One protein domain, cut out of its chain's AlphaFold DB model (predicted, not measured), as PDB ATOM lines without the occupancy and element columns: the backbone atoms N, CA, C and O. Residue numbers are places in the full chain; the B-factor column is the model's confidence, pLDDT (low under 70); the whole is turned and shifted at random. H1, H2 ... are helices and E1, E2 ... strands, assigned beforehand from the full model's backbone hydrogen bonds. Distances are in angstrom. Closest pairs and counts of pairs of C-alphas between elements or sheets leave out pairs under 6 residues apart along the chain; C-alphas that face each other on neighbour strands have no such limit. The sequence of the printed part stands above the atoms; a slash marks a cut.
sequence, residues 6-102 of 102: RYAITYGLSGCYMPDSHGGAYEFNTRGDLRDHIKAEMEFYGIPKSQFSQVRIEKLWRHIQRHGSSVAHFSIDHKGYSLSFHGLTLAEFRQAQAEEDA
ATOM      1  N   ARG A   6     126.886 102.496 107.148       96.50
ATOM      2  CA  ARG A   6     128.232 101.917 107.039       96.50
ATOM      3  C   ARG A   6     128.456 100.946 108.171       96.50
ATOM      4  O   ARG A   6     128.196 101.321 109.316       96.50
ATOM      5  N   TYR A   7     128.914  99.752 107.841       96.50
ATOM      6  CA  TYR A   7     129.050  98.669 108.799       96.50
ATOM      7  C   TYR A   7     130.284  97.823 108.512       96.50
ATOM      8  O   TYR A   7     130.545  97.508 107.356       96.50
ATOM      9  N   ALA A   8     130.984  97.429 109.571       94.50
ATOM     10  CA  ALA A   8     131.793  96.215 109.578       94.50
ATOM     11  C   ALA A   8     130.935  95.071 110.128       94.50
ATOM     12  O   ALA A   8     130.088  95.298 111.001       94.50
ATOM     13  N   ILE A   9     131.129  93.855 109.630       94.06
ATOM     14  CA  ILE A   9     130.291  92.707 109.990       94.06
ATOM     15  C   ILE A   9     131.156  91.663 110.676       94.06
ATOM     16  O   ILE A   9     132.264  91.381 110.241       94.06
ATOM     17  N   THR A  10     130.663  91.071 111.754       94.06
ATOM     18  CA  THR A  10     131.343  89.949 112.407       94.06
ATOM     19  C   THR A  10     130.364  88.833 112.673       94.06
ATOM     20  O   THR A  10     129.228  89.097 113.071       94.06
ATOM     21  N   TYR A  11     130.819  87.597 112.538       93.00
ATOM     22  CA  TYR A  11     130.049  86.424 112.921       93.00
ATOM     23  C   TYR A  11     130.872  85.540 113.851       93.00
ATOM     24  O   TYR A  11     132.056  85.321 113.611       93.00
ATOM     25  N   GLY A  12     130.258  85.034 114.916       92.19
ATOM     26  CA  GLY A  12     130.917  84.097 115.819       92.19
ATOM     27  C   GLY A  12     130.062  83.721 117.017       92.19
ATOM     28  O   GLY A  12     128.893  84.109 117.110       92.19
ATOM     29  N   LEU A  13     130.644  82.954 117.939       90.56
ATOM     30  CA  LEU A  13     129.972  82.564 119.175       90.56
ATOM     31  C   LEU A  13     129.603  83.803 120.013       90.56
ATOM     32  O   LEU A  13     130.432  84.676 120.282       90.56
ATOM     33  N   SER A  14     128.347  83.878 120.445       83.31
ATOM     34  CA  SER A  14     127.831  84.982 121.251       83.31
ATOM     35  C   SER A  14     128.562  85.038 122.598       83.31
ATOM     36  O   SER A  14     128.633  84.045 123.321       83.31
ATOM     37  N   GLY A  15     129.136  86.199 122.924       74.81
ATOM     38  CA  GLY A  15     129.904  86.417 124.155       74.81
ATOM     39  C   GLY A  15     131.389  86.037 124.090       74.81
ATOM     40  O   GLY A  15     132.092  86.229 125.081       74.81
ATOM     41  N   CYS A  16     131.893  85.547 122.953       72.12
ATOM     42  CA  CYS A  16     133.328  85.333 122.760       72.12
ATOM     43  C   CYS A  16     134.053  86.625 122.356       72.12
ATOM     44  O   CYS A  16     133.513  87.465 121.641       72.12
ATOM     45  N   TYR A  17     135.307  86.762 122.803       68.00
ATOM     46  CA  TYR A  17     136.165  87.912 122.485       68.00
ATOM     47  C   TYR A  17     136.671  87.903 121.032       68.00
ATOM     48  O   TYR A  17     137.010  88.952 120.492       68.00
ATOM     49  N   MET A  18     136.715  86.731 120.391       80.50
ATOM     50  CA  MET A  18     137.234  86.555 119.037       80.50
ATOM     51  C   MET A  18     136.130  85.992 118.129       80.50
ATOM     52  O   MET A  18     135.625  84.906 118.428       80.50
ATOM     53  N   PRO A  19     135.712  86.717 117.076       81.12
ATOM     54  CA  PRO A  19     134.733  86.215 116.120       81.12
ATOM     55  C   PRO A  19     135.365  85.186 115.176       81.12
ATOM     56  O   PRO A  19     136.568  85.207 114.920       81.12
ATOM     57  N   ASP A  20     134.525  84.308 114.633       81.50
ATOM     58  CA  ASP A  20     134.929  83.268 113.682       81.50
ATOM     59  C   ASP A  20     135.148  83.841 112.271       81.50
ATOM     60  O   ASP A  20     135.886  83.280 111.466       81.50
ATOM     61  N   SER A  21     134.490  84.962 111.966       83.00
ATOM     62  CA  SER A  21     134.568  85.655 110.683       83.00
ATOM     63  C   SER A  21     134.490  87.167 110.876       83.00
ATOM     64  O   SER A  21     133.673  87.672 111.656       83.00
ATOM     65  N   HIS A  22     135.322  87.878 110.118       83.06
ATOM     66  CA  HIS A  22     135.245  89.316 109.905       83.06
ATOM     67  C   HIS A  22     134.862  89.566 108.445       83.06
ATOM     68  O   HIS A  22     135.623  89.261 107.531       83.06
ATOM     69  N   GLY A  23     133.664  90.103 108.241       74.75
ATOM     70  CA  GLY A  23     133.250  90.698 106.982       74.75
ATOM     71  C   GLY A  23     133.766  92.129 106.886       74.75
ATOM     72  O   GLY A  23     133.837  92.839 107.896       74.75
ATOM     73  N   GLY A  24     134.113  92.531 105.666       80.88
ATOM     74  CA  GLY A  24     134.721  93.823 105.392       80.88
ATOM     75  C   GLY A  24     133.825  95.036 105.650       80.88
ATOM     76  O   GLY A  24     132.727  94.950 106.214       80.88
ATOM     77  N   ALA A  25     134.302  96.202 105.236       90.81
ATOM     78  CA  ALA A  25     133.590  97.463 105.358       90.81
ATOM     79  C   ALA A  25     132.546  97.627 104.240       90.81
ATOM     80  O   ALA A  25     132.869  97.850 103.074       90.81
ATOM     81  N   TYR A  26     131.264  97.615 104.606       93.94
ATOM     82  CA  TYR A  26     130.153  97.789 103.668       93.94
ATOM     83  C   TYR A  26     129.497  99.165 103.796       93.94
ATOM     84  O   TYR A  26     129.263  99.665 104.900       93.94
ATOM     85  N   GLU A  27     129.136  99.766 102.658       95.62
ATOM     86  CA  GLU A  27     128.344 100.996 102.580       95.62
ATOM     87  C   GLU A  27     127.016 100.745 101.853       95.62
ATOM     88  O   GLU A  27     126.975 100.162 100.772       95.62
ATOM     89  N   PHE A  28     125.921 101.246 102.428       95.75
ATOM     90  CA  PHE A  28     124.573 101.110 101.885       95.75
ATOM     91  C   PHE A  28     123.931 102.477 101.671       95.75
ATOM     92  O   PHE A  28     123.903 103.334 102.567       95.75
ATOM     93  N   ASN A  29     123.366 102.669 100.480       93.94
ATOM     94  CA  ASN A  29     122.745 103.929 100.084       93.94
ATOM     95  C   ASN A  29     121.269 103.978 100.472       93.94
ATOM     96  O   ASN A  29     120.757 105.039 100.840       93.94
ATOM     97  N   THR A  30     120.587 102.834 100.413       95.44
ATOM     98  CA  THR A  30     119.162 102.743 100.712       95.44
ATOM     99  C   THR A  30     118.857 101.750 101.832       95.44
ATOM    100  O   THR A  30     119.619 100.832 102.134       95.44
ATOM    101  N   ARG A  31     117.670 101.913 102.430       96.19
ATOM    102  CA  ARG A  31     117.102 100.924 103.357       96.19
ATOM    103  C   ARG A  31     116.952  99.553 102.689       96.19
ATOM    104  O   ARG A  31     117.039  98.546 103.383       96.19
ATOM    105  N   GLY A  32     116.650  99.530 101.388       96.56
ATOM    106  CA  GLY A  32     116.496  98.303 100.609       96.56
ATOM    107  C   GLY A  32     117.809  97.534 100.544       96.56
ATOM    108  O   GLY A  32     117.838  96.383 100.955       96.56
ATOM    109  N   ASP A  33     118.890  98.220 100.173       96.31
ATOM    110  CA  ASP A  33     120.231  97.635 100.065       96.31
ATOM    111  C   ASP A  33     120.659  97.007 101.397       96.31
ATOM    112  O   ASP A  33     121.036  95.840 101.445       96.31
ATOM    113  N   LEU A  34     120.508  97.751 102.502       96.31
ATOM    114  CA  LEU A  34     120.834  97.249 103.838       96.31
ATOM    115  C   LEU A  34     119.971  96.034 104.210       96.31
ATOM    116  O   LEU A  34     120.475  95.043 104.728       96.31
ATOM    117  N   ARG A  35     118.659  96.092 103.947       97.31
ATOM    118  CA  ARG A  35     117.731  94.984 104.227       97.31
ATOM    119  C   ARG A  35     118.134  93.720 103.474       97.31
ATOM    120  O   ARG A  35     118.086  92.635 104.048       97.31
ATOM    121  N   ASP A  36     118.434  93.863 102.192       97.06
ATOM    122  CA  ASP A  36     118.696  92.737 101.307       97.06
ATOM    123  C   ASP A  36     120.070  92.132 101.612       97.06
ATOM    124  O   ASP A  36     120.179  90.911 101.701       97.06
ATOM    125  N   HIS A  37     121.063  92.963 101.936       96.06
ATOM    126  CA  HIS A  37     122.364  92.499 102.407       96.06
ATOM    127  C   HIS A  37     122.277  91.743 103.741       96.06
ATOM    128  O   HIS A  37     122.775  90.629 103.837       96.06
ATOM    129  N   ILE A  38     121.550  92.262 104.741       96.44
ATOM    130  CA  ILE A  38     121.343  91.540 106.012       96.44
ATOM    131  C   ILE A  38     120.729  90.156 105.767       96.44
ATOM    132  O   ILE A  38     121.129  89.177 106.391       96.44
ATOM    133  N   LYS A  39     119.748  90.053 104.864       96.56
ATOM    134  CA  LYS A  39     119.128  88.765 104.532       96.56
ATOM    135  C   LYS A  39     120.095  87.815 103.830       96.56
ATOM    136  O   LYS A  39     120.002  86.618 104.081       96.56
ATOM    137  N   ALA A  40     120.972  88.334 102.972       95.62
ATOM    138  CA  ALA A  40     122.002  87.542 102.312       95.62
ATOM    139  C   ALA A  40     123.007  86.981 103.330       95.62
ATOM    140  O   ALA A  40     123.248  85.780 103.328       95.62
ATOM    141  N   GLU A  41     123.491  87.805 104.264       94.94
ATOM    142  CA  GLU A  41     124.381  87.363 105.349       94.94
ATOM    143  C   GLU A  41     123.707  86.320 106.251       94.94
ATOM    144  O   GLU A  41     124.283  85.284 106.574       94.94
ATOM    145  N   MET A  42     122.440  86.548 106.617       95.69
ATOM    146  CA  MET A  42     121.664  85.560 107.366       95.69
ATOM    147  C   MET A  42     121.561  84.227 106.617       95.69
ATOM    148  O   MET A  42     121.684  83.175 107.232       95.69
ATOM    149  N   GLU A  43     121.326  84.257 105.305       95.81
ATOM    150  CA  GLU A  43     121.242  83.052 104.479       95.81
ATOM    151  C   GLU A  43     122.596  82.337 104.387       95.81
ATOM    152  O   GLU A  43     122.645  81.121 104.572       95.81
ATOM    153  N   PHE A  44     123.685  83.088 104.213       93.75
ATOM    154  CA  PHE A  44     125.052  82.569 104.172       93.75
ATOM    155  C   PHE A  44     125.440  81.829 105.462       93.75
ATOM    156  O   PHE A  44     125.931  80.704 105.402       93.75
ATOM    157  N   TYR A  45     125.144  82.406 106.632       93.44
ATOM    158  CA  TYR A  45     125.428  81.784 107.935       93.44
ATOM    159  C   TYR A  45     124.325  80.827 108.429       93.44
ATOM    160  O   TYR A  45     124.362  80.362 109.569       93.44
ATOM    161  N   GLY A  46     123.316  80.523 107.605       93.88
ATOM    162  CA  GLY A  46     122.240  79.593 107.965       93.88
ATOM    163  C   GLY A  46     121.296  80.096 109.068       93.88
ATOM    164  O   GLY A  46     120.612  79.300 109.717       93.88
ATOM    165  N   ILE A  47     121.230  81.409 109.289       94.56
ATOM    166  CA  ILE A  47     120.293  82.052 110.213       94.56
ATOM    167  C   ILE A  47     118.894  82.105 109.567       94.56
ATOM    168  O   ILE A  47     118.716  82.670 108.485       94.56
ATOM    169  N   PRO A  48     117.843  81.590 110.233       95.06
ATOM    170  CA  PRO A  48     116.488  81.613 109.693       95.06
ATOM    171  C   PRO A  48     115.964  83.031 109.435       95.06
ATOM    172  O   PRO A  48     116.070  83.912 110.289       95.06
ATOM    173  N   LYS A  49     115.264  83.227 108.308       93.06
ATOM    174  CA  LYS A  49     114.651  84.517 107.918       93.06
ATOM    175  C   LYS A  49     113.691  85.088 108.975       93.06
ATOM    176  O   LYS A  49     113.496  86.300 109.018       93.06
ATOM    177  N   SER A  50     113.124  84.257 109.854       94.50
ATOM    178  CA  SER A  50     112.293  84.699 110.986       94.50
ATOM    179  C   SER A  50     113.041  85.608 111.970       94.50
ATOM    180  O   SER A  50     112.437  86.515 112.552       94.50
ATOM    181  N   GLN A  51     114.363  85.445 112.093       96.44
ATOM    182  CA  GLN A  51     115.200  86.272 112.966       96.44
ATOM    183  C   GLN A  51     115.445  87.680 112.429       96.44
ATOM    184  O   GLN A  51     115.853  88.562 113.179       96.44
ATOM    185  N   PHE A  52     115.081  87.950 111.174       96.19
ATOM    186  CA  PHE A  52     115.183  89.286 110.591       96.19
ATOM    187  C   PHE A  52     114.360  90.328 111.373       96.19
ATOM    188  O   PHE A  52     114.673  91.519 111.384       96.19
ATOM    189  N   SER A  53     113.312  89.884 112.072       95.75
ATOM    190  CA  SER A  53     112.494  90.735 112.941       95.75
ATOM    191  C   SER A  53     113.289  91.413 114.071       95.75
ATOM    192  O   SER A  53     112.916  92.518 114.480       95.75
ATOM    193  N   GLN A  54     114.407  90.824 114.520       95.56
ATOM    194  CA  GLN A  54     115.285  91.383 115.558       95.56
ATOM    195  C   GLN A  54     115.891  92.734 115.142       95.56
ATOM    196  O   GLN A  54     115.969  93.655 115.953       95.56
ATOM    197  N   VAL A  55     116.205  92.901 113.854       95.81
ATOM    198  CA  VAL A  55     116.838  94.106 113.286       95.81
ATOM    199  C   VAL A  55     115.950  95.343 113.413       95.81
ATOM    200  O   VAL A  55     116.437  96.467 113.527       95.81
ATOM    201  N   ARG A  56     114.621  95.164 113.346       96.19
ATOM    202  CA  ARG A  56     113.646  96.271 113.312       96.19
ATOM    203  C   ARG A  56     114.029  97.330 112.264       96.19
ATOM    204  O   ARG A  56     114.077  98.526 112.564       96.19
ATOM    205  N   ILE A  57     114.270  96.880 111.026       96.12
ATOM    206  CA  ILE A  57     114.914  97.641 109.936       96.12
ATOM    207  C   ILE A  57     114.381  99.067 109.731       96.12
ATOM    208  O   ILE A  57     115.143  99.982 109.435       96.12
ATOM    209  N   GLU A  58     113.080  99.304 109.918       96.06
ATOM    210  CA  GLU A  58     112.522 100.651 109.784       96.06
ATOM    211  C   GLU A  58     112.978 101.609 110.883       96.06
ATOM    212  O   GLU A  58     113.268 102.774 110.604       96.06
ATOM    213  N   LYS A  59     113.018 101.133 112.132       96.31
ATOM    214  CA  LYS A  59     113.472 101.923 113.281       96.31
ATOM    215  C   LYS A  59     114.973 102.155 113.187       96.31
ATOM    216  O   LYS A  59     115.404 103.290 113.368       96.31
ATOM    217  N   LEU A  60     115.725 101.115 112.823       96.69
ATOM    218  CA  LEU A  60     117.162 101.199 112.582       96.69
ATOM    219  C   LEU A  60     117.480 102.252 111.514       96.69
ATOM    220  O   LEU A  60     118.241 103.177 111.771       96.69
ATOM    221  N   TRP A  61     116.822 102.187 110.352       96.69
ATOM    222  CA  TRP A  61     117.063 103.148 109.276       96.69
ATOM    223  C   TRP A  61     116.784 104.587 109.716       96.69
ATOM    224  O   TRP A  61     117.605 105.473 109.498       96.69
ATOM    225  N   ARG A  62     115.656 104.836 110.396       96.19
ATOM    226  CA  ARG A  62     115.352 106.171 110.942       96.19
ATOM    227  C   ARG A  62     116.407 106.631 111.950       96.19
ATOM    228  O   ARG A  62     116.741 107.813 111.963       96.19
ATOM    229  N   HIS A  63     116.922 105.724 112.777       96.06
ATOM    230  CA  HIS A  63     117.978 106.023 113.740       96.06
ATOM    231  C   HIS A  63     119.284 106.423 113.032       96.06
ATOM    232  O   HIS A  63     119.820 107.488 113.331       96.06
ATOM    233  N   ILE A  64     119.704 105.672 112.006       95.50
ATOM    234  CA  ILE A  64     120.867 105.994 111.159       95.50
ATOM    235  C   ILE A  64     120.696 107.360 110.488       95.50
ATOM    236  O   ILE A  64     121.608 108.183 110.512       95.50
ATOM    237  N   GLN A  65     119.521 107.654 109.925       95.88
ATOM    238  CA  GLN A  65     119.278 108.949 109.278       95.88
ATOM    239  C   GLN A  65     119.409 110.130 110.251       95.88
ATOM    240  O   GLN A  65     119.877 111.203 109.866       95.88
ATOM    241  N   ARG A  66     119.041 109.940 111.523       95.00
ATOM    242  CA  ARG A  66     119.152 110.981 112.553       95.00
ATOM    243  C   ARG A  66     120.574 111.099 113.088       95.00
ATOM    244  O   ARG A  66     121.155 112.181 113.028       95.00
ATOM    245  N   HIS A  67     121.167 109.999 113.532       94.69
ATOM    246  CA  HIS A  67     122.398 110.023 114.328       94.69
ATOM    247  C   HIS A  67     123.644 109.566 113.562       94.69
ATOM    248  O   HIS A  67     124.745 109.983 113.895       94.69
ATOM    249  N   GLY A  68     123.478 108.843 112.456       93.19
ATOM    250  CA  GLY A  68     124.562 108.192 111.719       93.19
ATOM    251  C   GLY A  68     124.723 106.723 112.112       93.19
ATOM    252  O   GLY A  68     124.092 106.247 113.054       93.19
ATOM    253  N   SER A  69     125.544 105.998 111.352       92.88
ATOM    254  CA  SER A  69     125.745 104.554 111.536       92.88
ATOM    255  C   SER A  69     126.542 104.229 112.793       92.88
ATOM    256  O   SER A  69     126.231 103.241 113.434       92.88
ATOM    257  N   SER A  70     127.498 105.076 113.185       93.62
ATOM    258  CA  SER A  70     128.449 104.853 114.293       93.62
ATOM    259  C   SER A  70     127.842 104.712 115.692       93.62
ATOM    260  O   SER A  70     128.564 104.531 116.657       93.62
ATOM    261  N   VAL A  71     126.528 104.878 115.830       93.38
ATOM    262  CA  VAL A  71     125.790 104.630 117.082       93.38
ATOM    263  C   VAL A  71     124.660 103.615 116.886       93.38
ATOM    264  O   VAL A  71     123.910 103.315 117.808       93.38
ATOM    265  N   ALA A  72     124.528 103.081 115.673       94.94
ATOM    266  CA  ALA A  72     123.456 102.208 115.224       94.94
ATOM    267  C   ALA A  72     123.942 100.755 115.092       94.94
ATOM    268  O   ALA A  72     123.672 100.100 114.082       94.94
ATOM    269  N   HIS A  73     124.684 100.272 116.090       95.38
ATOM    270  CA  HIS A  73     125.134  98.882 116.176       95.38
ATOM    271  C   HIS A  73     123.948  97.956 116.455       95.38
ATOM    272  O   HIS A  73     123.016  98.332 117.171       95.38
ATOM    273  N   PHE A  74     123.979  96.744 115.910       95.88
ATOM    274  CA  PHE A  74     122.981  95.720 116.214       95.88
ATOM    275  C   PHE A  74     123.530  94.320 115.942       95.88
ATOM    276  O   PHE A  74     124.493  94.160 115.197       95.88
ATOM    277  N   SER A  75     122.892  93.307 116.519       95.56
ATOM    278  CA  SER A  75     123.186  91.898 116.268       95.56
ATOM    279  C   SER A  75     121.917  91.117 115.941       95.56
ATOM    280  O   SER A  75     120.797  91.557 116.223       95.56
ATOM    281  N   ILE A  76     122.104  89.962 115.308       96.12
ATOM    282  CA  ILE A  76     121.079  88.941 115.115       96.12
ATOM    283  C   ILE A  76     121.600  87.659 115.753       96.12
ATOM    284  O   ILE A  76     122.569  87.073 115.270       96.12
ATOM    285  N   ASP A  77     120.935  87.220 116.817       94.94
ATOM    286  CA  ASP A  77     121.353  86.051 117.584       94.94
ATOM    287  C   ASP A  77     120.578  84.794 117.157       94.94
ATOM    288  O   ASP A  77     119.342  84.791 117.038       94.94
ATOM    289  N   HIS A  78     121.301  83.690 116.947       94.50
ATOM    290  CA  HIS A  78     120.723  82.379 116.659       94.50
ATOM    291  C   HIS A  78     121.609  81.229 117.155       94.50
ATOM    292  O   HIS A  78     122.768  81.116 116.774       94.50
ATOM    293  N   LYS A  79     121.037  80.325 117.969       92.38
ATOM    294  CA  LYS A  79     121.697  79.091 118.454       92.38
ATOM    295  C   LYS A  79     123.083  79.323 119.083       92.38
ATOM    296  O   LYS A  79     123.984  78.515 118.905       92.38
ATOM    297  N   GLY A  80     123.241  80.418 119.824       90.50
ATOM    298  CA  GLY A  80     124.509  80.757 120.475       90.50
ATOM    299  C   GLY A  80     125.536  81.426 119.560       90.50
ATOM    300  O   GLY A  80     126.619  81.734 120.035       90.50
ATOM    301  N   TYR A  81     125.199  81.702 118.299       92.62
ATOM    302  CA  TYR A  81     125.988  82.536 117.393       92.62
ATOM    303  C   TYR A  81     125.348  83.915 117.229       92.62
ATOM    304  O   TYR A  81     124.123  84.046 117.309       92.62
ATOM    305  N   SER A  82     126.177  84.923 116.973       94.62
ATOM    306  CA  SER A  82     125.765  86.303 116.727       94.62
ATOM    307  C   SER A  82     126.321  86.792 115.396       94.62
ATOM    308  O   SER A  82     127.533  86.758 115.179       94.62
ATOM    309  N   LEU A  83     125.437  87.292 114.533       95.06
ATOM    310  CA  LEU A  83     125.797  88.108 113.375       95.06
ATOM    311  C   LEU A  83     125.690  89.583 113.772       95.06
ATOM    312  O   LEU A  83     124.586  90.112 113.908       95.06
ATOM    313  N   SER A  84     126.829  90.232 113.977       95.06
ATOM    314  CA  SER A  84     126.918  91.591 114.510       95.06
ATOM    315  C   SER A  84     127.303  92.591 113.427       95.06
ATOM    316  O   SER A  84     128.236  92.373 112.660       95.06
ATOM    317  N   PHE A  85     126.597  93.715 113.409       95.75
ATOM    318  CA  PHE A  85     126.817  94.848 112.523       95.75
ATOM    319  C   PHE A  85     127.347  96.019 113.348       95.75
ATOM    320  O   PHE A  85     126.616  96.645 114.126       95.75
ATOM    321  N   HIS A  86     128.627  96.329 113.161       94.88
ATOM    322  CA  HIS A  86     129.323  97.403 113.855       94.88
ATOM    323  C   HIS A  86     129.261  98.671 113.027       94.88
ATOM    324  O   HIS A  86     129.880  98.770 111.971       94.88
ATOM    325  N   GLY A  87     128.448  99.621 113.472       95.06
ATOM    326  CA  GLY A  87     128.264 100.881 112.779       95.06
ATOM    327  C   GLY A  87     129.551 101.693 112.702       95.06
ATOM    328  O   GLY A  87     130.219 101.868 113.715       95.06
ATOM    329  N   LEU A  88     129.860 102.222 111.519       95.00
ATOM    330  CA  LEU A  88     131.094 102.967 111.266       95.00
ATOM    331  C   LEU A  88     130.832 104.444 110.957       95.00
ATOM    332  O   LEU A  88     129.857 104.829 110.295       95.00
ATOM    333  N   THR A  89     131.757 105.290 111.386       94.12
ATOM    334  CA  THR A  89     131.947 106.639 110.855       94.12
ATOM    335  C   THR A  89     132.534 106.584 109.440       94.12
ATOM    336  O   THR A  89     132.962 105.545 108.943       94.12
ATOM    337  N   LEU A  90     132.553 107.727 108.744       92.75
ATOM    338  CA  LEU A  90     133.200 107.813 107.429       92.75
ATOM    339  C   LEU A  90     134.717 107.567 107.511       92.75
ATOM    340  O   LEU A  90     135.284 107.012 106.576       92.75
ATOM    341  N   ALA A  91     135.361 108.006 108.597       92.44
ATOM    342  CA  ALA A  91     136.795 107.827 108.789       92.44
ATOM    343  C   ALA A  91     137.138 106.348 108.997       92.44
ATOM    344  O   ALA A  91     137.972 105.822 108.269       92.44
ATOM    345  N   GLU A  92     136.422 105.673 109.902       92.50
ATOM    346  CA  GLU A  92     136.607 104.240 110.171       92.50
ATOM    347  C   GLU A  92     136.332 103.391 108.931       92.50
ATOM    348  O   GLU A  92     137.099 102.489 108.621       92.50
ATOM    349  N   PHE A  93     135.286 103.718 108.168       92.62
ATOM    350  CA  PHE A  93     134.998 103.026 106.913       92.62
ATOM    351  C   PHE A  93     136.144 103.145 105.902       92.62
ATOM    352  O   PHE A  93     136.549 102.150 105.317       92.62
ATOM    353  N   ARG A  94     136.696 104.350 105.708       92.06
ATOM    354  CA  ARG A  94     137.825 104.562 104.785       92.06
ATOM    355  C   ARG A  94     139.093 103.859 105.246       92.06
ATOM    356  O   ARG A  94     139.845 103.384 104.405       92.06
ATOM    357  N   GLN A  95     139.334 103.828 106.554       90.50
ATOM    358  CA  GLN A  95     140.463 103.104 107.118       90.50
ATOM    359  C   GLN A  95     140.318 101.598 106.871       90.50
ATOM    360  O   GLN A  95     141.236 100.995 106.333       90.50
ATOM    361  N   ALA A  96     139.154 101.027 107.176       87.44
ATOM    362  CA  ALA A  96     138.895  99.607 106.964       87.44
ATOM    363  C   ALA A  96     139.000  99.209 105.480       87.44
ATOM    364  O   ALA A  96     139.614  98.198 105.167       87.44
ATOM    365  N   GLN A  97     138.505 100.043 104.554       87.19
ATOM    366  CA  GLN A  97     138.715  99.810 103.117       87.19
ATOM    367  C   GLN A  97     140.200  99.814 102.730       87.19
ATOM    368  O   GLN A  97     140.639  98.956 101.976       87.19
ATOM    369  N   ALA A  98     140.986 100.757 103.257       86.69
ATOM    370  CA  ALA A  98     142.415 100.824 102.963       86.69
ATOM    371  C   ALA A  98     143.204  99.628 103.527       86.69
ATOM    372  O   ALA A  98     144.233  99.272 102.963       86.69
ATOM    373  N   GLU A  99     142.741  99.029 104.627       82.25
ATOM    374  CA  GLU A  99     143.323  97.813 105.206       82.25
ATOM    375  C   GLU A  99     142.960  96.548 104.407       82.25
ATOM    376  O   GLU A  99     143.747  95.608 104.387       82.25
ATOM    377  N   GLU A 100     141.809  96.521 103.726       76.62
ATOM    378  CA  GLU A 100     141.395  95.411 102.850       76.62
ATOM    379  C   GLU A 100     142.100  95.408 101.481       76.62
ATOM    380  O   GLU A 100     142.285  94.344 100.893       76.62
ATOM    381  N   ASP A 101     142.484  96.584 100.972       66.75
ATOM    382  CA  ASP A 101     143.147  96.757  99.669       66.75
ATOM    383  C   ASP A 101     144.691  96.607  99.719       66.75
ATOM    384  O   ASP A 101     145.347  96.707  98.676       66.75
ATOM    385  N   ALA A 102     145.280  96.412 100.906       56.69
ATOM    386  CA  ALA A 102     146.731  96.339 101.145       56.69
ATOM    387  C   ALA A 102     147.257  94.896 101.235       56.69
ATOM    388  O   ALA A 102     148.359  94.649 100.686       56.69
TER     389      ALA A 102
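Overview. This is residues 6 to 102 of the 102 residues of an uncharacterized protein of Mesorhizobium sp (UniProt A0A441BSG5). A strongly twisted sheet of four antiparallel strands, in the order E2, E1, E4, E3, has helices on both faces, in three layers: H1 and short H2 on one, H4 on the other. H3 lies off the sheet and packs on residues 31 to 35 of H1. The printed part has 97 residues, with named elements in the order E1, E2, H1, H2, H3, E3, E4, H4, of mixed class. It is compact, with a radius of gyration of the C-alphas of 13.1 A, and spans 34 by 31 by 21 A.

Arrangement. E1, residues 6 to 13, and E2, residues 21 to 28, form a hairpin; N 7 and O 26 are 3.0 A apart, within hydrogen-bond range. H1, residues 31 to 44, is over E4, residues 81 to 87, at a height over the sheet of 7.9 A, and runs only just along the strands, at 28 degrees to E4 on the local plane. With its residues 38 to 43 alone, H1 touches H2, residues 49 to 55; their closest C-alphas, Lys 39 and Lys 49, are 7.0 A apart. H3, residues 57 to 67, touches H1; the closest C-alphas, Arg 31 and Trp 61, are 6.3 A apart. E3, residues 74 to 78, and E4 form a hairpin, with N 76 and O 83 at 2.9 A; between E4 and E1, N 10 and O 84 are at 2.9 A. H4, residues 90 to 100, is over E2 and E1 at a height over the sheet of 8.4 A; its closest C-alpha pair with E2 is Ala 25 and Ala 96, 5.9 A. H1, H3 and H4 have every O i to N i+4 pair within hydrogen-bond range; H2 has 0 of 3, but 3 of 4 O i to N i+3 pairs.

Along the chain. E1 begins at C-alpha 6, (128.232, 101.917, 107.039), and measures 22.9 A; E2 measures 20.4 A, H1 20.0 A and E4 19.1 A. H4 ends at C-alpha 100, (141.395, 95.411, 102.850).

Size, cuts and confidence. The farthest C-alphas, Ser 50 and Ala 102, are 37.7 A apart. The printed part has no cut and no long link; pLDDT is under 70 at residues 17, 101 and 102.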